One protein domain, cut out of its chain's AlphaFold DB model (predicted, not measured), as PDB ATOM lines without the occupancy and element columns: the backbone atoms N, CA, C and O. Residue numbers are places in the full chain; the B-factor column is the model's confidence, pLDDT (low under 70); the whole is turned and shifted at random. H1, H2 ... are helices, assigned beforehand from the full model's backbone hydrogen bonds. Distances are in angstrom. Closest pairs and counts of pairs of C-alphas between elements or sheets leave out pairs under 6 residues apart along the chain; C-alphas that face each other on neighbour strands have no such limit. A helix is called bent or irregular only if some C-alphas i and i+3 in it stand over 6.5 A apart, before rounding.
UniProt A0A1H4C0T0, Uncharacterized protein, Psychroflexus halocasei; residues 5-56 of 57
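This is residues 5 to 56 of the 57 residues of an uncharacterized protein of Psychroflexus halocasei (UniProt A0A1H4C0T0). Two helices, H1 and the longer H2, meet near their ends through a tight turn and make an open V or L. H1 is the shorter arm and H2 the long one, and away from the corner both arms stand free. The printed part has 52 residues with two named helices, H1 then H2, and no named strand; the class is all helix. It is extended, with a radius of gyration of the C-alphas of 17.7 A and spans of 50 by 33 by 7 A, only just flat.

Find C-alpha 5 at (133.911, 115.174, 149.776); from there H1, residues 5 to 22, runs 26.2 A. H1 is neither bent nor irregular, but only just: C-alphas 18 and 21 are 6.1 A apart. Next find C-alpha 25 at (160.841, 131.062, 150.906), where H2, residues 25 to 54, begins; it runs 43.8 A to C-alpha 54 at (127.255, 157.173, 140.667).

Look at Pro 21 and Ile 28: their C-alphas, the closest of H1 and H2, are 7.3 A apart. The helices are close but not clearly touching. They run opposite ways at a steep tilt of 67 degrees, only just short of about perpendicular. O i to N i+4 pairs are within hydrogen-bond range in 12 of 14 cases in H1 and 25 of 26 in H2.

The C-alphas farthest apart, those of Ile 7 and Lys 56, are 51.1 A apart. The printed part has no cut, and the link from H1 to H2 is tight. Mean pLDDT of the printed part is 77.5; residues 5 to 8, 17 to 25 and 53 to 56 are under 70.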
ATOM      1  N   HIS A   5     133.773 113.780 150.214       53.28
ATOM      2  CA  HIS A   5     133.911 115.174 149.776       53.28
ATOM      3  C   HIS A   5     134.788 116.020 150.724       53.28
ATOM      4  O   HIS A   5     135.514 116.905 150.279       53.28
ATOM      5  N   PHE A   6     134.773 115.720 152.031       60.31
ATOM      6  CA  PHE A   6     135.564 116.438 153.039       60.31
ATOM      7  C   PHE A   6     137.029 115.985 153.048       60.31
ATOM      8  O   PHE A   6     137.927 116.811 153.182       60.31
ATOM      9  N   ILE A   7     137.282 114.690 152.817       63.78
ATOM     10  CA  ILE A   7     138.645 114.166 152.640       63.78
ATOM     11  C   ILE A   7     139.304 114.796 151.411       63.78
ATOM     12  O   ILE A   7     140.472 115.167 151.480       63.78
ATOM     13  N   PHE A   8     138.563 114.999 150.319       61.44
ATOM     14  CA  PHE A   8     139.106 115.673 149.141       61.44
ATOM     15  C   PHE A   8     139.448 117.139 149.429       61.44
ATOM     16  O   PHE A   8     140.533 117.582 149.076       61.44
ATOM     17  N   GLY A   9     138.589 117.872 150.147       70.00
ATOM     18  CA  GLY A   9     138.879 119.249 150.568       70.00
ATOM     19  C   GLY A   9     140.084 119.359 151.511       70.00
ATOM     20  O   GLY A   9     140.938 120.221 151.314       70.00
ATOM     21  N   GLY A  10     140.202 118.451 152.487       71.50
ATOM     22  CA  GLY A  10     141.326 118.412 153.430       71.50
ATOM     23  C   GLY A  10     142.649 117.981 152.789       71.50
ATOM     24  O   GLY A  10     143.696 118.543 153.099       71.50
ATOM     25  N   THR A  11     142.607 117.041 151.843       76.69
ATOM     26  CA  THR A  11     143.804 116.540 151.144       76.69
ATOM     27  C   THR A  11     144.233 117.482 150.023       76.69
ATOM     28  O   THR A  11     145.423 117.741 149.875       76.69
ATOM     29  N   ALA A  12     143.293 118.060 149.268       70.50
ATOM     30  CA  ALA A  12     143.597 119.090 148.277       70.50
ATOM     31  C   ALA A  12     144.141 120.350 148.960       70.50
ATOM     32  O   ALA A  12     145.162 120.875 148.529       70.50
ATOM     33  N   GLY A  13     143.540 120.777 150.076       76.75
ATOM     34  CA  GLY A  13     144.059 121.871 150.896       76.75
ATOM     35  C   GLY A  13     145.454 121.578 151.451       76.75
ATOM     36  O   GLY A  13     146.347 122.404 151.303       76.75
ATOM     37  N   GLY A  14     145.676 120.384 152.012       71.81
ATOM     38  CA  GLY A  14     146.986 119.956 152.521       71.81
ATOM     39  C   GLY A  14     148.059 119.801 151.437       71.81
ATOM     40  O   GLY A  14     149.225 120.111 151.683       71.81
ATOM     41  N   THR A  15     147.674 119.390 150.225       74.06
ATOM     42  CA  THR A  15     148.579 119.272 149.069       74.06
ATOM     43  C   THR A  15     148.926 120.647 148.507       74.06
ATOM     44  O   THR A  15     150.100 120.937 148.318       74.06
ATOM     45  N   ILE A  16     147.946 121.538 148.318       71.81
ATOM     46  CA  ILE A  16     148.191 122.927 147.898       71.81
ATOM     47  C   ILE A  16     149.073 123.635 148.939       71.81
ATOM     48  O   ILE A  16     150.067 124.255 148.575       71.81
ATOM     49  N   LEU A  17     148.783 123.467 150.233       67.94
ATOM     50  CA  LEU A  17     149.570 124.048 151.322       67.94
ATOM     51  C   LEU A  17     150.982 123.446 151.451       67.94
ATOM     52  O   LEU A  17     151.874 124.152 151.908       67.94
ATOM     53  N   SER A  18     151.207 122.196 151.022       66.50
ATOM     54  CA  SER A  18     152.541 121.558 150.995       66.50
ATOM     55  C   SER A  18     153.347 121.853 149.731       66.50
ATOM     56  O   SER A  18     154.574 121.843 149.778       66.50
ATOM     57  N   VAL A  19     152.689 122.136 148.604       64.75
ATOM     58  CA  VAL A  19     153.362 122.502 147.345       64.75
ATOM     59  C   VAL A  19     153.746 123.984 147.336       64.75
ATOM     60  O   VAL A  19     154.774 124.345 146.774       64.75
ATOM     61  N   LEU A  20     152.983 124.843 148.018       62.91
ATOM     62  CA  LEU A  20     153.303 126.264 148.178       62.91
ATOM     63  C   LEU A  20     154.710 126.551 148.757       62.91
ATOM     64  O   LEU A  20     155.368 127.438 148.220       62.91
ATOM     65  N   PRO A  21     155.216 125.845 149.789       62.03
ATOM     66  CA  PRO A  21     156.551 126.084 150.341       62.03
ATOM     67  C   PRO A  21     157.714 125.470 149.547       62.03
ATOM     68  O   PRO A  21     158.863 125.703 149.919       62.03
ATOM     69  N   VAL A  22     157.468 124.689 148.486       60.44
ATOM     70  CA  VAL A  22     158.549 123.967 147.780       60.44
ATOM     71  C   VAL A  22     159.352 124.852 146.813       60.44
ATOM     72  O   VAL A  22     160.427 124.456 146.369       60.44
ATOM     73  N   ILE A  23     158.874 126.067 146.522       58.94
ATOM     74  CA  ILE A  23     159.619 127.098 145.794       58.94
ATOM     75  C   ILE A  23     160.077 128.147 146.809       58.94
ATOM     76  O   ILE A  23     159.247 128.790 147.442       58.94
ATOM     77  N   SER A  24     161.396 128.263 146.991       63.22
ATOM     78  CA  SER A  24     162.147 129.345 147.650       63.22
ATOM     79  C   SER A  24     161.330 130.291 148.552       63.22
ATOM     80  O   SER A  24     160.580 131.129 148.059       63.22
ATOM     81  N   SER A  25     161.558 130.277 149.870       65.12
ATOM     82  CA  SER A  25     160.841 131.062 150.906       65.12
ATOM     83  C   SER A  25     160.657 132.566 150.606       65.12
ATOM     84  O   SER A  25     159.759 133.209 151.146       65.12
ATOM     85  N   SER A  26     161.498 133.133 149.737       71.81
ATOM     86  CA  SER A  26     161.406 134.512 149.242       71.81
ATOM     87  C   SER A  26     160.192 134.771 148.330       71.81
ATOM     88  O   SER A  26     159.612 135.861 148.353       71.81
ATOM     89  N   GLU A  27     159.774 133.786 147.535       77.81
ATOM     90  CA  GLU A  27     158.764 133.954 146.483       77.81
ATOM     91  C   GLU A  27     157.332 133.941 147.030       77.81
ATOM     92  O   GLU A  27     156.479 134.690 146.555       77.81
ATOM     93  N   ILE A  28     157.075 133.186 148.100       82.25
ATOM     94  CA  ILE A  28     155.768 133.129 148.776       82.25
ATOM     95  C   ILE A  28     155.412 134.478 149.394       82.25
ATOM     96  O   ILE A  28     154.303 134.977 149.209       82.25
ATOM     97  N   PHE A  29     156.367 135.103 150.089       83.00
ATOM     98  CA  PHE A  29     156.152 136.410 150.705       83.00
ATOM     99  C   PHE A  29     155.820 137.469 149.646       83.00
ATOM    100  O   PHE A  29     154.848 138.214 149.785       83.00
ATOM    101  N   LYS A  30     156.563 137.473 148.529       82.19
ATOM    102  CA  LYS A  30     156.270 138.341 147.380       82.19
ATOM    103  C   LYS A  30     154.910 138.025 146.751       82.19
ATOM    104  O   LYS A  30     154.193 138.958 146.411       82.19
ATOM    105  N   THR A  31     154.524 136.756 146.652       89.25
ATOM    106  CA  THR A  31     153.240 136.332 146.069       89.25
ATOM    107  C   THR A  31     152.052 136.786 146.911       89.25
ATOM    108  O   THR A  31     151.085 137.315 146.369       89.25
ATOM    109  N   ILE A  32     152.129 136.656 148.237       88.81
ATOM    110  CA  ILE A  32     151.068 137.099 149.153       88.81
ATOM    111  C   ILE A  32     150.893 138.615 149.075       88.81
ATOM    112  O   ILE A  32     149.764 139.104 148.988       88.81
ATOM    113  N   ILE A  33     151.999 139.363 149.067       92.69
ATOM    114  CA  ILE A  33     151.963 140.822 148.936       92.69
ATOM    115  C   ILE A  33     151.385 141.215 147.577       92.69
ATOM    116  O   ILE A  33     150.506 142.070 147.514       92.69
ATOM    117  N   LEU A  34     151.830 140.569 146.496       91.50
ATOM    118  CA  LEU A  34     151.369 140.863 145.144       91.50
ATOM    119  C   LEU A  34     149.875 140.550 144.966       91.50
ATOM    120  O   LEU A  34     149.148 141.364 144.400       91.50
ATOM    121  N   ALA A  35     149.400 139.427 145.507       91.69
ATOM    122  CA  ALA A  35     147.984 139.065 145.512       91.69
ATOM    123  C   ALA A  35     147.145 140.056 146.336       91.69
ATOM    124  O   ALA A  35     146.081 140.491 145.897       91.69
ATOM    125  N   SER A  36     147.651 140.460 147.504       94.56
ATOM    126  CA  SER A  36     146.987 141.435 148.378       94.56
ATOM    127  C   SER A  36     146.901 142.815 147.723       94.56
ATOM    128  O   SER A  36     145.852 143.452 147.773       94.56
ATOM    129  N   LEU A  37     147.967 143.256 147.048       96.44
ATOM    130  CA  LEU A  37     147.973 144.484 146.249       96.44
ATOM    131  C   LEU A  37     147.003 144.387 145.070       96.44
ATOM    132  O   LEU A  37     146.228 145.313 144.857       96.44
ATOM    133  N   GLY A  38     146.988 143.269 144.340       94.12
ATOM    134  CA  GLY A  38     146.036 143.043 143.248       94.12
ATOM    135  C   GLY A  38     144.582 143.130 143.717       94.12
ATOM    136  O   GLY A  38     143.764 143.798 143.084       94.12
ATOM    137  N   ALA A  39     144.270 142.535 144.872       94.62
ATOM    138  CA  ALA A  39     142.951 142.635 145.488       94.62
ATOM    139  C   ALA A  39     142.636 144.070 145.939       94.62
ATOM    140  O   ALA A  39     141.572 144.595 145.607       94.62
ATOM    141  N   ALA A  40     143.561 144.730 146.640       96.19
ATOM    142  CA  ALA A  40     143.387 146.105 147.101       96.19
ATOM    143  C   ALA A  40     143.153 147.072 145.931       96.19
ATOM    144  O   ALA A  40     142.231 147.882 145.980       96.19
ATOM    145  N   VAL A  41     143.928 146.949 144.850       95.38
ATOM    146  CA  VAL A  41     143.774 147.760 143.635       95.38
ATOM    147  C   VAL A  41     142.464 147.430 142.915       95.38
ATOM    148  O   VAL A  41     141.779 148.356 142.487       95.38
ATOM    149  N   SER A  42     142.053 146.159 142.841       95.19
ATOM    150  CA  SER A  42     140.753 145.761 142.269       95.19
ATOM    151  C   SER A  42     139.576 146.418 143.005       95.19
ATOM    152  O   SER A  42     138.664 146.979 142.382       95.19
ATOM    153  N   PHE A  43     139.636 146.445 144.339       92.56
ATOM    154  CA  PHE A  43     138.671 147.174 145.161       92.56
ATOM    155  C   PHE A  43     138.758 148.685 144.957       92.56
ATOM    156  O   PHE A  43     137.722 149.334 144.810       92.56
ATOM    157  N   MET A  44     139.969 149.243 144.911       94.44
ATOM    158  CA  MET A  44     140.174 150.680 144.750       94.44
ATOM    159  C   MET A  44     139.596 151.173 143.420       94.44
ATOM    160  O   MET A  44     138.841 152.140 143.403       94.44
ATOM    161  N   VAL A  45     139.870 150.469 142.319       94.00
ATOM    162  CA  VAL A  45     139.336 150.782 140.985       94.00
ATOM    163  C   VAL A  45     137.818 150.611 140.946       94.00
ATOM    164  O   VAL A  45     137.121 151.492 140.440       94.00
ATOM    165  N   SER A  46     137.283 149.539 141.539       93.25
ATOM    166  CA  SER A  46     135.830 149.331 141.642       93.25
ATOM    167  C   SER A  46     135.142 150.467 142.402       93.25
ATOM    168  O   SER A  46     134.088 150.952 141.984       93.25
ATOM    169  N   TYR A  47     135.749 150.932 143.496       90.31
ATOM    170  CA  TYR A  47     135.238 152.056 144.275       90.31
ATOM    171  C   TYR A  47     135.343 153.375 143.508       90.31
ATOM    172  O   TYR A  47     134.394 154.155 143.513       90.31
ATOM    173  N   PHE A  48     136.453 153.611 142.808       89.50
ATOM    174  CA  PHE A  48     136.667 154.826 142.024       89.50
ATOM    175  C   PHE A  48     135.663 154.940 140.876       89.50
ATOM    176  O   PHE A  48     135.024 155.980 140.713       89.50
ATOM    177  N   ILE A  49     135.452 153.848 140.137       90.00
ATOM    178  CA  ILE A  49     134.443 153.773 139.075       90.00
ATOM    179  C   ILE A  49     133.055 154.008 139.658       90.00
ATOM    180  O   ILE A  49     132.318 154.844 139.138       90.00
ATOM    181  N   LYS A  50     132.703 153.334 140.760       82.12
ATOM    182  CA  LYS A  50     131.403 153.533 141.406       82.12
ATOM    183  C   LYS A  50     131.242 154.977 141.882       82.12
ATOM    184  O   LYS A  50     130.214 155.576 141.629       82.12
ATOM    185  N   SER A  51     132.252 155.584 142.492       80.50
ATOM    186  CA  SER A  51     132.191 156.976 142.945       80.50
ATOM    187  C   SER A  51     132.009 157.959 141.780       80.50
ATOM    188  O   SER A  51     131.181 158.863 141.865       80.50
ATOM    189  N   TYR A  52     132.716 157.754 140.666       75.19
ATOM    190  CA  TYR A  52     132.668 158.661 139.516       75.19
ATOM    191  C   TYR A  52     131.393 158.495 138.673       75.19
ATOM    192  O   TYR A  52     130.794 159.485 138.258       75.19
ATOM    193  N   PHE A  53     130.931 157.258 138.456       69.44
ATOM    194  CA  PHE A  53     129.707 156.986 137.693       69.44
ATOM    195  C   PHE A  53     128.425 157.211 138.502       69.44
ATOM    196  O   PHE A  53     127.409 157.599 137.929       69.44
ATOM    197  N   TYR A  54     128.445 157.007 139.822       60.62
ATOM    198  CA  TYR A  54     127.255 157.173 140.667       60.62
ATOM    199  C   TYR A  54     127.021 158.627 141.100       60.62
ATOM    200  O   TYR A  54     125.956 158.941 141.617       60.62
ATOM    201  N   LYS A  55     127.963 159.542 140.818       55.62
ATOM    202  CA  LYS A  55     127.785 160.995 140.994       55.62
ATOM    203  C   LYS A  55     126.930 161.649 139.892       55.62
ATOM    204  O   LYS A  55     126.811 162.868 139.853       55.62
ATOM    205  N   LYS A  56     126.355 160.848 138.983       53.69
ATOM    206  CA  LYS A  56     125.476 161.281 137.883       53.69
ATOM    207  C   LYS A  56     123.997 160.913 138.099       53.69
ATOM    208  O   LYS A  56     123.284 160.639 137.133       53.69
TER     209      LYS A  56